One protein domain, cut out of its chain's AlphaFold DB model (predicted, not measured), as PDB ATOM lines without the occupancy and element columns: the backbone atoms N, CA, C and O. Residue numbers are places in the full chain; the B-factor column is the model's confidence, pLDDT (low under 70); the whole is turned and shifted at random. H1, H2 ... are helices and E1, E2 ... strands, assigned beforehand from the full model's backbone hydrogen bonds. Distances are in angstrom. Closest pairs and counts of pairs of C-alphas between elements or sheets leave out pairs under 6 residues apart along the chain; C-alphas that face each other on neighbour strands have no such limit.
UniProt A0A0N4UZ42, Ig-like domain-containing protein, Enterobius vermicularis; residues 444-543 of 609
ATOM      1  N   TYR A 444     -35.628 -11.798  -9.046       52.44
ATOM      2  CA  TYR A 444     -35.123 -12.426  -7.810       52.44
ATOM      3  C   TYR A 444     -33.629 -12.775  -7.863       52.44
ATOM      4  O   TYR A 444     -33.075 -13.206  -6.854       52.44
ATOM      5  N   MET A 445     -32.984 -12.627  -9.025       56.22
ATOM      6  CA  MET A 445     -31.585 -13.019  -9.245       56.22
ATOM      7  C   MET A 445     -30.640 -11.837  -9.488       56.22
ATOM      8  O   MET A 445     -29.489 -12.052  -9.863       56.22
ATOM      9  N   LYS A 446     -31.082 -10.595  -9.236       69.25
ATOM     10  CA  LYS A 446     -30.178  -9.437  -9.221       69.25
ATOM     11  C   LYS A 446     -29.148  -9.616  -8.087       69.25
ATOM     12  O   LYS A 446     -29.569  -9.716  -6.935       69.25
ATOM     13  N   PRO A 447     -27.839  -9.678  -8.382       77.81
ATOM     14  CA  PRO A 447     -26.811  -9.841  -7.360       77.81
ATOM     15  C   PRO A 447     -26.543  -8.527  -6.614       77.81
ATOM     16  O   PRO A 447     -26.840  -7.442  -7.119       77.81
ATOM     17  N   HIS A 448     -25.929  -8.640  -5.437       83.31
ATOM     18  CA  HIS A 448     -25.274  -7.536  -4.741       83.31
ATOM     19  C   HIS A 448     -23.759  -7.646  -4.950       83.31
ATOM     20  O   HIS A 448     -23.207  -8.740  -4.840       83.31
ATOM     21  N   PHE A 449     -23.095  -6.529  -5.232       86.50
ATOM     22  CA  PHE A 449     -21.635  -6.438  -5.280       86.50
ATOM     23  C   PHE A 449     -21.187  -5.841  -3.951       86.50
ATOM     24  O   PHE A 449     -21.401  -4.656  -3.707       86.50
ATOM     25  N   ALA A 450     -20.700  -6.693  -3.053       83.44
ATOM     26  CA  ALA A 450     -20.273  -6.301  -1.718       83.44
ATOM     27  C   ALA A 450     -18.771  -5.993  -1.686       83.44
ATOM     28  O   ALA A 450     -17.978  -6.655  -2.360       83.44
ATOM     29  N   LYS A 451     -18.369  -5.022  -0.868       83.44
ATOM     30  CA  LYS A 451     -16.956  -4.710  -0.604       83.44
ATOM     31  C   LYS A 451     -16.451  -5.468   0.622       83.44
ATOM     32  O   LYS A 451     -17.229  -5.819   1.508       83.44
ATOM     33  N   LYS A 452     -15.131  -5.663   0.720       79.88
ATOM     34  CA  LYS A 452     -14.498  -6.375   1.847       79.88
ATOM     35  C   LYS A 452     -14.894  -5.817   3.224       79.88
ATOM     36  O   LYS A 452     -15.156  -6.595   4.138       79.88
ATOM     37  N   ILE A 453     -15.018  -4.492   3.343       79.56
ATOM     38  CA  ILE A 453     -15.448  -3.793   4.569       79.56
ATOM     39  C   ILE A 453     -16.852  -4.249   5.010       79.56
ATOM     40  O   ILE A 453     -17.058  -4.577   6.173       79.56
ATOM     41  N   GLU A 454     -17.802  -4.373   4.079       80.12
ATOM     42  CA  GLU A 454     -19.178  -4.798   4.384       80.12
ATOM     43  C   GLU A 454     -19.229  -6.261   4.868       80.12
ATOM     44  O   GLU A 454     -20.054  -6.624   5.706       80.12
ATOM     45  N   LEU A 455     -18.317  -7.116   4.387       77.06
ATOM     46  CA  LEU A 455     -18.167  -8.488   4.887       77.06
ATOM     47  C   LEU A 455     -17.491  -8.546   6.268       77.06
ATOM     48  O   LEU A 455     -17.828  -9.425   7.064       77.06
ATOM     49  N   GLN A 456     -16.582  -7.615   6.577       77.56
ATOM     50  CA  GLN A 456     -15.966  -7.484   7.904       77.56
ATOM     51  C   GLN A 456     -16.986  -7.013   8.954       77.56
ATOM     52  O   GLN A 456     -17.097  -7.638  10.008       77.56
ATOM     53  N   GLU A 457     -17.815  -6.013   8.643       80.69
ATOM     54  CA  GLU A 457     -18.915  -5.580   9.522       80.69
ATOM     55  C   GLU A 457     -19.902  -6.726   9.817       80.69
ATOM     56  O   GLU A 457     -20.351  -6.912  10.953       80.69
ATOM     57  N   LEU A 458     -20.209  -7.558   8.814       76.94
ATOM     58  CA  LEU A 458     -21.048  -8.747   8.994       76.94
ATOM     59  C   LEU A 458     -20.381  -9.841   9.837       76.94
ATOM     60  O   LEU A 458     -21.087 -10.561  10.547       76.94
ATOM     61  N   LEU A 459     -19.053  -9.976   9.795       77.50
ATOM     62  CA  LEU A 459     -18.317 -10.935  10.622       77.50
ATOM     63  C   LEU A 459     -18.403 -10.578  12.115       77.50
ATOM     64  O   LEU A 459     -18.579 -11.470  12.951       77.50
ATOM     65  N   GLU A 460     -18.337  -9.289  12.453       75.88
ATOM     66  CA  GLU A 460     -18.505  -8.797  13.827       75.88
ATOM     67  C   GLU A 460     -19.946  -8.964  14.336       75.88
ATOM     68  O   GLU A 460     -20.169  -9.314  15.497       75.88
ATOM     69  N   GLN A 461     -20.938  -8.773  13.462       76.12
ATOM     70  CA  GLN A 461     -22.359  -8.899  13.804       76.12
ATOM     71  C   GLN A 461     -22.871 -10.355  13.799       76.12
ATOM     72  O   GLN A 461     -23.915 -10.652  14.396       76.12
ATOM     73  N   SER A 462     -22.166 -11.280  13.138       71.25
ATOM     74  CA  SER A 462     -22.598 -12.671  12.981       71.25
ATOM     75  C   SER A 462     -22.467 -13.485  14.272       71.25
ATOM     76  O   SER A 462     -21.378 -13.744  14.782       71.25
ATOM     77  N   LYS A 463     -23.611 -13.980  14.756       75.25
ATOM     78  CA  LYS A 463     -23.730 -14.903  15.906       75.25
ATOM     79  C   LYS A 463     -23.731 -16.384  15.501       75.25
ATOM     80  O   LYS A 463     -24.088 -17.240  16.304       75.25
ATOM     81  N   SER A 464     -23.428 -16.677  14.238       79.19
ATOM     82  CA  SER A 464     -23.463 -18.015  13.646       79.19
ATOM     83  C   SER A 464     -22.031 -18.479  13.415       79.19
ATOM     84  O   SER A 464     -21.371 -17.964  12.519       79.19
ATOM     85  N   ASP A 465     -21.550 -19.456  14.191       78.31
ATOM     86  CA  ASP A 465     -20.174 -19.976  14.072       78.31
ATOM     87  C   ASP A 465     -19.861 -20.466  12.647       78.31
ATOM     88  O   ASP A 465     -18.744 -20.315  12.153       78.31
ATOM     89  N   LYS A 466     -20.876 -21.006  11.954       73.44
ATOM     90  CA  LYS A 466     -20.765 -21.423  10.554       73.44
ATOM     91  C   LYS A 466     -20.549 -20.228   9.626       73.44
ATOM     92  O   LYS A 466     -19.612 -20.250   8.837       73.44
ATOM     93  N   ASP A 467     -21.393 -19.199   9.723       77.81
ATOM     94  CA  ASP A 467     -21.285 -18.023   8.849       77.81
ATOM     95  C   ASP A 467     -20.044 -17.184   9.189       77.81
ATOM     96  O   ASP A 467     -19.407 -16.661   8.281       77.81
ATOM     97  N   ARG A 468     -19.650 -17.113  10.470       81.75
ATOM     98  CA  ARG A 468     -18.374 -16.519  10.899       81.75
ATOM     99  C   ARG A 468     -17.197 -17.189  10.206       81.75
ATOM    100  O   ARG A 468     -16.424 -16.498   9.558       81.75
ATOM    101  N   LYS A 469     -17.097 -18.523  10.269       82.12
ATOM    102  CA  LYS A 469     -16.009 -19.262   9.613       82.12
ATOM    103  C   LYS A 469     -15.979 -19.010   8.099       82.12
ATOM    104  O   LYS A 469     -14.914 -18.782   7.536       82.12
ATOM    105  N   THR A 470     -17.143 -18.996   7.448       78.88
ATOM    106  CA  THR A 470     -17.259 -18.687   6.013       78.88
ATOM    107  C   THR A 470     -16.799 -17.261   5.677       78.88
ATOM    108  O   THR A 470     -16.129 -17.060   4.668       78.88
ATOM    109  N   LEU A 471     -17.106 -16.271   6.521       79.00
ATOM    110  CA  LEU A 471     -16.656 -14.883   6.348       79.00
ATOM    111  C   LEU A 471     -15.162 -14.700   6.690       79.00
ATOM    112  O   LEU A 471     -14.476 -13.948   6.007       79.00
ATOM    113  N   GLU A 472     -14.630 -15.420   7.682       82.00
ATOM    114  CA  GLU A 472     -13.195 -15.456   8.024       82.00
ATOM    115  C   GLU A 472     -12.340 -16.080   6.907       82.00
ATOM    116  O   GLU A 472     -11.200 -15.670   6.692       82.00
ATOM    117  N   GLU A 473     -12.873 -17.066   6.180       77.44
ATOM    118  CA  GLU A 473     -12.216 -17.648   5.003       77.44
ATOM    119  C   GLU A 473     -12.202 -16.661   3.819       77.44
ATOM    120  O   GLU A 473     -11.158 -16.499   3.190       77.44
ATOM    121  N   LEU A 474     -13.299 -15.928   3.578       73.81
ATOM    122  CA  LEU A 474     -13.377 -14.870   2.556       73.81
ATOM    123  C   LEU A 474     -12.550 -13.617   2.901       73.81
ATOM    124  O   LEU A 474     -12.042 -12.951   2.003       73.81
ATOM    125  N   GLY A 475     -12.360 -13.306   4.185       70.25
ATOM    126  CA  GLY A 475     -11.566 -12.156   4.642       70.25
ATOM    127  C   GLY A 475     -10.071 -12.223   4.290       70.25
ATOM    128  O   GLY A 475      -9.371 -11.220   4.427       70.25
ATOM    129  N   LYS A 476      -9.590 -13.385   3.823       75.81
ATOM    130  CA  LYS A 476      -8.207 -13.627   3.374       75.81
ATOM    131  C   LYS A 476      -7.945 -13.215   1.920       75.81
ATOM    132  O   LYS A 476      -6.788 -13.188   1.521       75.81
ATOM    133  N   VAL A 477      -8.993 -12.927   1.148       74.25
ATOM    134  CA  VAL A 477      -8.906 -12.441  -0.241       74.25
ATOM    135  C   VAL A 477      -8.406 -10.985  -0.254       74.25
ATOM    136  O   VAL A 477      -8.548 -10.280   0.750       74.25
ATOM    137  N   GLU A 478      -7.782 -10.536  -1.345       74.12
ATOM    138  CA  GLU A 478      -7.157  -9.208  -1.455       74.12
ATOM    139  C   GLU A 478      -8.136  -8.039  -1.213       74.12
ATOM    140  O   GLU A 478      -9.349  -8.146  -1.397       74.12
ATOM    141  N   ASP A 479      -7.614  -6.900  -0.742       66.38
ATOM    142  CA  ASP A 479      -8.444  -5.798  -0.221       66.38
ATOM    143  C   ASP A 479      -9.304  -5.085  -1.277       66.38
ATOM    144  O   ASP A 479     -10.300  -4.451  -0.924       66.38
ATOM    145  N   ASN A 480      -8.943  -5.196  -2.557       71.69
ATOM    146  CA  ASN A 480      -9.598  -4.489  -3.659       71.69
ATOM    147  C   ASN A 480     -10.609  -5.360  -4.438       71.69
ATOM    148  O   ASN A 480     -11.112  -4.932  -5.477       71.69
ATOM    149  N   THR A 481     -10.897  -6.577  -3.963       75.62
ATOM    150  CA  THR A 481     -11.783  -7.536  -4.641       75.62
ATOM    151  C   THR A 481     -13.266  -7.248  -4.367       75.62
ATOM    152  O   THR A 481     -13.676  -7.037  -3.221       75.62
ATOM    153  N   GLU A 482     -14.103  -7.282  -5.411       80.00
ATOM    154  CA  GLU A 482     -15.566  -7.217  -5.276       80.00
ATOM    155  C   GLU A 482     -16.175  -8.612  -5.072       80.00
ATOM    156  O   GLU A 482     -15.924  -9.549  -5.832       80.00
ATOM    157  N   PHE A 483     -17.039  -8.746  -4.067       85.38
ATOM    158  CA  PHE A 483     -17.688 -10.004  -3.712       85.38
ATOM    159  C   PHE A 483     -19.111 -10.047  -4.273       85.38
ATOM    160  O   PHE A 483     -20.009  -9.335  -3.817       85.38
ATOM    161  N   LEU A 484     -19.353 -10.927  -5.242       86.19
ATOM    162  CA  LEU A 484     -20.673 -11.141  -5.825       86.19
ATOM    163  C   LEU A 484     -21.529 -12.009  -4.889       86.19
ATOM    164  O   LEU A 484     -21.379 -13.232  -4.841       86.19
ATOM    165  N   VAL A 485     -22.463 -11.385  -4.175       86.75
ATOM    166  CA  VAL A 485     -23.432 -12.051  -3.298       86.75
ATOM    167  C   VAL A 485     -24.738 -12.270  -4.061       86.75
ATOM    168  O   VAL A 485     -25.359 -11.320  -4.543       86.75
ATOM    169  N   LYS A 486     -25.194 -13.522  -4.177       83.19
ATOM    170  CA  LYS A 486     -26.476 -13.847  -4.824       83.19
ATOM    171  C   LYS A 486     -27.133 -15.107  -4.278       83.19
ATOM    172  O   LYS A 486     -26.479 -16.044  -3.826       83.19
ATOM    173  N   PHE A 487     -28.453 -15.157  -4.406       84.56
ATOM    174  CA  PHE A 487     -29.200 -16.398  -4.262       84.56
ATOM    175  C   PHE A 487     -29.036 -17.270  -5.514       84.56
ATOM    176  O   PHE A 487     -29.242 -16.802  -6.631       84.56
ATOM    177  N   VAL A 488     -28.701 -18.547  -5.321       82.81
ATOM    178  CA  VAL A 488     -28.605 -19.558  -6.384       82.81
ATOM    179  C   VAL A 488     -29.631 -20.652  -6.109       82.81
ATOM    180  O   VAL A 488     -29.729 -21.143  -4.986       82.81
ATOM    181  N   THR A 489     -30.410 -21.034  -7.122       81.75
ATOM    182  CA  THR A 489     -31.398 -22.119  -7.025       81.75
ATOM    183  C   THR A 489     -31.041 -23.292  -7.918       81.75
ATOM    184  O   THR A 489     -30.537 -23.083  -9.018       81.75
ATOM    185  N   THR A 490     -31.408 -24.505  -7.506       75.12
ATOM    186  CA  THR A 490     -31.443 -25.657  -8.417       75.12
ATOM    187  C   THR A 490     -32.631 -25.571  -9.373       75.12
ATOM    188  O   THR A 490     -33.575 -24.797  -9.163       75.12
ATOM    189  N   ASP A 491     -32.641 -26.458 -10.364       78.25
ATOM    190  CA  ASP A 491     -33.849 -26.773 -11.114       78.25
ATOM    191  C   ASP A 491     -34.993 -27.248 -10.208       78.25
ATOM    192  O   ASP A 491     -34.818 -27.677  -9.060       78.25
ATOM    193  N   TRP A 492     -36.201 -27.143 -10.755       77.75
ATOM    194  CA  TRP A 492     -37.428 -27.587 -10.112       77.75
ATOM    195  C   TRP A 492     -37.571 -29.107 -10.188       77.75
ATOM    196  O   TRP A 492     -37.527 -29.680 -11.275       77.75
ATOM    197  N   SER A 493     -37.847 -29.746  -9.048       76.06
ATOM    198  CA  SER A 493     -38.147 -31.179  -8.964       76.06
ATOM    199  C   SER A 493     -39.287 -31.588  -9.906       76.06
ATOM    200  O   SER A 493     -40.129 -30.754 -10.259       76.06
ATOM    201  N   PRO A 494     -39.434 -32.884 -10.224       70.81
ATOM    202  CA  PRO A 494     -40.686 -33.420 -10.749       70.81
ATOM    203  C   PRO A 494     -41.893 -33.033  -9.875       70.81
ATOM    204  O   PRO A 494     -41.765 -32.739  -8.683       70.81
ATOM    205  N   CYS A 495     -43.074 -33.001 -10.491       74.44
ATOM    206  CA  CYS A 495     -44.315 -32.577  -9.848       74.44
ATOM    207  C   CYS A 495     -44.839 -33.665  -8.895       74.44
ATOM    208  O   CYS A 495     -45.135 -34.768  -9.344       74.44
ATOM    209  N   SER A 496     -45.000 -33.359  -7.602       69.25
ATOM    210  CA  SER A 496     -45.323 -34.320  -6.527       69.25
ATOM    211  C   SER A 496     -46.769 -34.858  -6.514       69.25
ATOM    212  O   SER A 496     -47.336 -35.133  -5.458       69.25
ATOM    213  N   GLN A 497     -47.414 -34.976  -7.676       62.12
ATOM    214  CA  GLN A 497     -48.823 -35.365  -7.760       62.12
ATOM    215  C   GLN A 497     -49.043 -36.854  -7.491       62.12
ATOM    216  O   GLN A 497     -48.416 -37.682  -8.147       62.12
ATOM    217  N   PRO A 498     -50.010 -37.217  -6.625       53.94
ATOM    218  CA  PRO A 498     -50.387 -38.613  -6.433       53.94
ATOM    219  C   PRO A 498     -51.301 -39.131  -7.555       53.94
ATOM    220  O   PRO A 498     -51.341 -40.336  -7.795       53.94
ATOM    221  N   LYS A 499     -52.063 -38.250  -8.230       57.72
ATOM    222  CA  LYS A 499     -52.949 -38.589  -9.358       57.72
ATOM    223  C   LYS A 499     -53.085 -37.441 -10.356       57.72
ATOM    224  O   LYS A 499     -53.011 -36.265  -9.999       57.72
ATOM    225  N   CYS A 500     -53.382 -37.801 -11.599       58.94
ATOM    226  CA  CYS A 500     -53.645 -36.854 -12.671       58.94
ATOM    227  C   CYS A 500     -54.936 -36.051 -12.475       58.94
ATOM    228  O   CYS A 500     -55.989 -36.600 -12.161       58.94
ATOM    229  N   GLY A 501     -54.841 -34.735 -12.694       53.81
ATOM    230  CA  GLY A 501     -55.931 -33.773 -12.489       53.81
ATOM    231  C   GLY A 501     -55.960 -33.126 -11.098       53.81
ATOM    232  O   GLY A 501     -56.671 -32.140 -10.908       53.81
ATOM    233  N   GLU A 502     -55.169 -33.621 -10.142       59.03
ATOM    234  CA  GLU A 502     -54.990 -32.982  -8.833       59.03
ATOM    235  C   GLU A 502     -53.947 -31.835  -8.932       59.03
ATOM    236  O   GLU A 502     -53.421 -31.536 -10.008       59.03
ATOM    237  N   SER A 503     -53.683 -31.114  -7.836       56.78
ATOM    238  CA  SER A 503     -52.634 -30.076  -7.772       56.78
ATOM    239  C   SER A 503     -51.421 -30.624  -7.027       56.78
ATOM    240  O   SER A 503     -51.592 -31.264  -5.998       56.78
ATOM    241  N   GLY A 504     -50.210 -30.371  -7.530       63.31
ATOM    242  CA  GLY A 504     -48.968 -30.848  -6.912       63.31
ATOM    243  C   GLY A 504     -48.009 -29.708  -6.619       63.31
ATOM    244  O   GLY A 504     -48.274 -28.557  -6.987       63.31
ATOM    245  N   LEU A 505     -46.881 -30.038  -5.997       68.81
ATOM    246  CA  LEU A 505     -45.785 -29.111  -5.740       68.81
ATOM    247  C   LEU A 505     -44.527 -29.552  -6.493       68.81
ATOM    248  O   LEU A 505     -44.239 -30.739  -6.619       68.81
ATOM    249  N   GLN A 506     -43.775 -28.580  -6.996       68.88
ATOM    250  CA  GLN A 506     -42.362 -28.754  -7.315       68.88
ATOM    251  C   GLN A 506     -41.564 -28.027  -6.246       68.88
ATOM    252  O   GLN A 506     -41.938 -26.924  -5.832       68.88
ATOM    253  N   HIS A 507     -40.464 -28.637  -5.834       71.25
ATOM    254  CA  HIS A 507     -39.525 -28.101  -4.864       71.25
ATOM    255  C   HIS A 507     -38.204 -27.801  -5.574       71.25
ATOM    256  O   HIS A 507     -37.853 -28.481  -6.535       71.25
ATOM    257  N   ARG A 508     -37.466 -26.792  -5.118       72.06
ATOM    258  CA  ARG A 508     -36.075 -26.560  -5.525       72.06
ATOM    259  C   ARG A 508     -35.242 -26.137  -4.328       72.06
ATOM    260  O   ARG A 508     -35.763 -25.496  -3.410       72.06
ATOM    261  N   GLN A 509     -33.968 -26.501  -4.339       70.62
ATOM    262  CA  GLN A 509     -33.018 -26.050  -3.332       70.62
ATOM    263  C   GLN A 509     -32.595 -24.606  -3.627       70.62
ATOM    264  O   GLN A 509     -32.742 -24.105  -4.746       70.62
ATOM    265  N   LEU A 510     -32.127 -23.927  -2.585       84.88
ATOM    266  CA  LEU A 510     -31.706 -22.534  -2.609       84.88
ATOM    267  C   LEU A 510     -30.515 -22.370  -1.670       84.88
ATOM    268  O   LEU A 510     -30.589 -22.791  -0.517       84.88
ATOM    269  N   GLU A 511     -29.485 -21.687  -2.147       84.62
ATOM    270  CA  GLU A 511     -28.282 -21.354  -1.391       84.62
ATOM    271  C   GLU A 511     -27.986 -19.855  -1.506       84.62
ATOM    272  O   GLU A 511     -28.218 -19.247  -2.555       84.62
ATOM    273  N   CYS A 512     -27.461 -19.253  -0.437       86.19
ATOM    274  CA  CYS A 512     -26.818 -17.946  -0.516       86.19
ATOM    275  C   CYS A 512     -25.350 -18.172  -0.884       86.19
ATOM    276  O   CYS A 512     -24.627 -18.838  -0.142       86.19
ATOM    277  N   ARG A 513     -24.920 -17.661  -2.037       84.62
ATOM    278  CA  ARG A 513     -23.568 -17.858  -2.559       84.62
ATOM    279  C   ARG A 513     -22.839 -16.527  -2.643       84.62
ATOM    280  O   ARG A 513     -23.397 -15.548  -3.137       84.62
ATOM    281  N   ILE A 514     -21.597 -16.528  -2.178       87.31
ATOM    282  CA  ILE A 514     -20.657 -15.414  -2.281       87.31
ATOM    283  C   ILE A 514     -19.513 -15.900  -3.171       87.31
ATOM    284  O   ILE A 514     -18.968 -16.977  -2.923       87.31
ATOM    285  N   THR A 515     -19.187 -15.156  -4.224       82.62
ATOM    286  CA  THR A 515     -18.068 -15.478  -5.125       82.62
ATOM    287  C   THR A 515     -17.170 -14.272  -5.333       82.62
ATOM    288  O   THR A 515     -17.681 -13.188  -5.607       82.62
ATOM    289  N   ALA A 516     -15.862 -14.484  -5.246       81.81
ATOM    290  CA  ALA A 516     -14.819 -13.499  -5.505       81.81
ATOM    291  C   ALA A 516     -13.652 -14.226  -6.181       81.81
ATOM    292  O   ALA A 516     -13.129 -15.183  -5.614       81.81
ATOM    293  N   ASP A 517     -13.303 -13.819  -7.400       76.50
ATOM    294  CA  ASP A 517     -12.314 -14.487  -8.255       76.50
ATOM    295  C   ASP A 517     -12.538 -16.016  -8.336       76.50
ATOM    296  O   ASP A 517     -13.624 -16.460  -8.720       76.50
ATOM    297  N   GLU A 518     -11.549 -16.833  -7.957       72.75
ATOM    298  CA  GLU A 518     -11.666 -18.302  -7.913       72.75
ATOM    299  C   GLU A 518     -12.377 -18.835  -6.650       72.75
ATOM    300  O   GLU A 518     -12.720 -20.019  -6.570       72.75
ATOM    301  N   TYR A 519     -12.637 -17.986  -5.651       71.88
ATOM    302  CA  TYR A 519     -13.222 -18.389  -4.374       71.88
ATOM    303  C   TYR A 519     -14.752 -18.409  -4.421       71.88
ATOM    304  O   TYR A 519     -15.415 -17.418  -4.740       71.88
ATOM    305  N   MET A 520     -15.336 -19.541  -4.017       77.19
ATOM    306  CA  MET A 520     -16.781 -19.716  -3.862       77.19
ATOM    307  C   MET A 520     -17.126 -20.176  -2.446       77.19
ATOM    308  O   MET A 520     -16.648 -21.207  -1.979       77.19
ATOM    309  N   ALA A 521     -18.020 -19.441  -1.793       81.25
ATOM    310  CA  ALA A 521     -18.492 -19.711  -0.446       81.25
ATOM    311  C   ALA A 521     -20.024 -19.829  -0.402       81.25
ATOM    312  O   ALA A 521     -20.744 -19.091  -1.081       81.25
ATOM    313  N   ILE A 522     -20.529 -20.747   0.428       80.75
ATOM    314  CA  ILE A 522     -21.965 -20.936   0.676       80.75
ATOM    315  C   ILE A 522     -22.275 -20.495   2.105       80.75
ATOM    316  O   ILE A 522     -21.854 -21.132   3.071       80.75
ATOM    317  N   ALA A 523     -23.043 -19.416   2.222       82.50
ATOM    318  CA  ALA A 523     -23.455 -18.810   3.481       82.50
ATOM    319  C   ALA A 523     -24.928 -19.117   3.794       82.50
ATOM    320  O   ALA A 523     -25.676 -19.661   2.972       82.50
ATOM    321  N   SER A 524     -25.377 -18.762   4.995       81.38
ATOM    322  CA  SER A 524     -26.786 -18.863   5.348       81.38
ATOM    323  C   SER A 524     -27.654 -17.833   4.618       81.38
ATOM    324  O   SER A 524     -27.240 -16.744   4.220       81.38
ATOM    325  N   ASP A 525     -28.935 -18.182   4.524       83.06
ATOM    326  CA  ASP A 525     -30.066 -17.352   4.100       83.06
ATOM    327  C   ASP A 525     -30.091 -15.932   4.710       83.06
ATOM    328  O   ASP A 525     -30.787 -15.064   4.185       83.06
ATOM    329  N   TYR A 526     -29.442 -15.733   5.864       80.69
ATOM    330  CA  TYR A 526     -29.376 -14.463   6.584       80.69
ATOM    331  C   TYR A 526     -28.456 -13.463   5.875       80.69
ATOM    332  O   TYR A 526     -28.888 -12.344   5.622       80.69
ATOM    333  N   ILE A 527     -27.256 -13.887   5.461       79.56
ATOM    334  CA  ILE A 527     -26.248 -13.005   4.851       79.56
ATOM    335  C   ILE A 527     -26.796 -12.328   3.588       79.56
ATOM    336  O   ILE A 527     -26.806 -11.104   3.497       79.56
ATOM    337  N   CYS A 528     -27.376 -13.099   2.662       80.75
ATOM    338  CA  CYS A 528     -28.003 -12.536   1.461       80.75
ATOM    339  C   CYS A 528     -29.156 -11.560   1.780       80.75
ATOM    340  O   CYS A 528     -29.339 -10.579   1.063       80.75
ATOM    341  N   LYS A 529     -29.932 -11.790   2.849       82.06
ATOM    342  CA  LYS A 529     -31.030 -10.886   3.243       82.06
ATOM    343  C   LYS A 529     -30.526  -9.574   3.836       82.06
ATOM    344  O   LYS A 529     -31.197  -8.563   3.648       82.06
ATOM    345  N   THR A 530     -29.384  -9.571   4.523       79.81
ATOM    346  CA  THR A 530     -28.788  -8.333   5.048       79.81
ATOM    347  C   THR A 530     -28.338  -7.411   3.911       79.81
ATOM    348  O   THR A 530     -28.584  -6.214   3.977       79.81
ATOM    349  N   PHE A 531     -27.854  -7.976   2.797       78.06
ATOM    350  CA  PHE A 531     -27.629  -7.263   1.526       78.06
ATOM    351  C   PHE A 531     -28.918  -6.947   0.728       78.06
ATOM    352  O   PHE A 531     -28.875  -6.675  -0.471       78.06
ATOM    353  N   GLY A 532     -30.095  -7.019   1.359       76.44
ATOM    354  CA  GLY A 532     -31.383  -6.672   0.749       76.44
ATOM    355  C   GLY A 532     -31.905  -7.653  -0.311       76.44
ATOM    356  O   GLY A 532     -32.904  -7.354  -0.969       76.44
ATOM    357  N   LEU A 533     -31.279  -8.823  -0.496       79.31
ATOM    358  CA  LEU A 533     -31.678  -9.764  -1.544       79.31
ATOM    359  C   LEU A 533     -32.997 -10.470  -1.203       79.31
ATOM    360  O   LEU A 533     -33.182 -11.052  -0.128       79.31
ATOM    361  N   VAL A 534     -33.919 -10.476  -2.167       79.19
ATOM    362  CA  VAL A 534     -35.239 -11.097  -2.016       79.19
ATOM    363  C   VAL A 534     -35.136 -12.604  -2.239       79.19
ATOM    364  O   VAL A 534     -34.880 -13.060  -3.350       79.19
ATOM    365  N   LYS A 535     -35.388 -13.390  -1.186       78.25
ATOM    366  CA  LYS A 535     -35.354 -14.860  -1.233       78.25
ATOM    367  C   LYS A 535     -36.283 -15.423  -2.335       78.25
ATOM    368  O   LYS A 535     -37.502 -15.258  -2.223       78.25
ATOM    369  N   PRO A 536     -35.755 -16.149  -3.343       78.12
ATOM    370  CA  PRO A 536     -36.566 -16.803  -4.367       78.12
ATOM    371  C   PRO A 536     -37.516 -17.867  -3.788       78.12
ATOM    372  O   PRO A 536     -37.206 -18.497  -2.771       78.12
ATOM    373  N   PRO A 537     -38.652 -18.154  -4.454       73.50
ATOM    374  CA  PRO A 537     -39.537 -19.237  -4.042       73.50
ATOM    375  C   PRO A 537     -38.856 -20.602  -4.222       73.50
ATOM    376  O   PRO A 537     -38.389 -20.933  -5.314       73.50
ATOM    377  N   THR A 538     -38.854 -21.410  -3.159       76.94
ATOM    378  CA  THR A 538     -38.366 -22.805  -3.134       76.94
ATOM    379  C   THR A 538     -39.460 -23.837  -3.423       76.94
ATOM    380  O   THR A 538     -39.176 -25.024  -3.560       76.94
ATOM    381  N   GLN A 539     -40.716 -23.396  -3.527       74.81
ATOM    382  CA  GLN A 539     -41.877 -24.221  -3.863       74.81
ATOM    383  C   GLN A 539     -42.764 -23.508  -4.891       74.81
ATOM    384  O   GLN A 539     -43.008 -22.305  -4.774       74.81
ATOM    385  N   LYS A 540     -43.283 -24.244  -5.880       70.44
ATOM    386  CA  LYS A 540     -44.327 -23.760  -6.801       70.44
ATOM    387  C   LYS A 540     -45.381 -24.834  -7.037       70.44
ATOM    388  O   LYS A 540     -45.078 -26.024  -6.999       70.44
ATOM    389  N   ARG A 541     -46.624 -24.424  -7.313       57.19
ATOM    390  CA  ARG A 541     -47.664 -25.366  -7.750       57.19
ATOM    391  C   ARG A 541     -47.408 -25.802  -9.187       57.19
ATOM    392  O   ARG A 541     -47.035 -24.988 -10.028       57.19
ATOM    393  N   CYS A 542     -47.684 -27.066  -9.458       64.94
ATOM    394  CA  CYS A 542     -47.543 -27.687 -10.765       64.94
ATOM    395  C   CYS A 542     -48.779 -28.524 -11.111       64.94
ATOM    396  O   CYS A 542     -49.583 -28.885 -10.239       64.94
ATOM    397  N   ARG A 543     -48.912 -28.829 -12.403       64.25
ATOM    398  CA  ARG A 543     -49.838 -29.824 -12.948       64.25
ATOM    399  C   ARG A 543     -49.042 -30.813 -13.789       64.25
ATOM    400  O   ARG A 543     -48.204 -30.370 -14.570       64.25
TER     401      ARG A 543
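Overview. This is residues 444 to 543 of the 609 residues of the protein "Ig-like domain-containing protein" of Enterobius vermicularis (UniProt A0A0N4UZ42). A head at one end, in which a strongly twisted four-stranded sheet has H2 and H3 packed over one face and H1 beside H2, continues into a long, narrow arm made of the two-stranded pair E3 and E6 and the loop of residues 490 to 503. E3 runs on into E4, which ties the arm to the sheet, and the arm makes much of the length. The printed part has 100 residues, with three named helices and six named strands in the order E1 H1 H2 E2 E3 E4 E5 H3 E6; the class is mixed, helices and strands. The larger sheet has the order E1 - E2 - E4 - E5, all antiparallel. The whole is loose, with a radius of gyration of the C-alphas of 16.8 A, and spans 56 by 26 by 21 A.

Arrangement. E1, residues 448 to 450, is an edge strand, antiparallel to E2, residues 483 to 489, with N 450 and O 483 2.8 A apart. H1, residues 452 to 461, is not on the sheet; it forms a helical hairpin with H2, residues 465 to 474, at a shallow tilt of 18 degrees, opposite ways, and the closest C-alphas, of Leu 459 and Arg 468, are 5.6 A apart. E2 is antiparallel to E4, residues 510 to 516, with N 486 and O 513 2.9 A apart. E3, residues 504 to 507, runs on into E4 at 23 degrees across a break of 2 residues. E4 and E5, residues 519 to 523, form a hairpin, with N 514 and O 521 2.9 A apart. H2 is on the sheet at a height of 8.8 A, over E5; the closest C-alphas, of Asp 467 and Ala 523, are 5.8 A apart. H3, residues 525 to 530, is on the same face as H2, in two layers, helices on one face of a sheet; its height is 8.3 A, and it is only just over E2 and E4, with 3 of its C-alphas falling on each. E6, residues 539 to 542, is antiparallel to E3, with N 506 and O 540 2.9 A apart. Every O i to N i+4 pair is within hydrogen-bond range in H1 and H2, and 1 of 2 in H3.

Along the chain. E1 begins at C-alpha 448, (-25.274, -7.536, -4.741). H1 measures 14.5 A from first to last C-alpha, H2 14.3 A, E2 18.6 A, E4 19.4 A and E5 12.9 A. E6 ends at C-alpha 542, (-47.543, -27.687, -10.765).

Size, cuts and confidence. The C-alphas farthest apart, of Asp 479 and Gly 501, are 56.5 A apart. The printed part has no cut, and the link from E2 to E3, 14 residues, is long. The mean pLDDT of the printed part is 75.6; it is under 70 at residues 444 to 446, 479, 496 to 506 and 541 to 543.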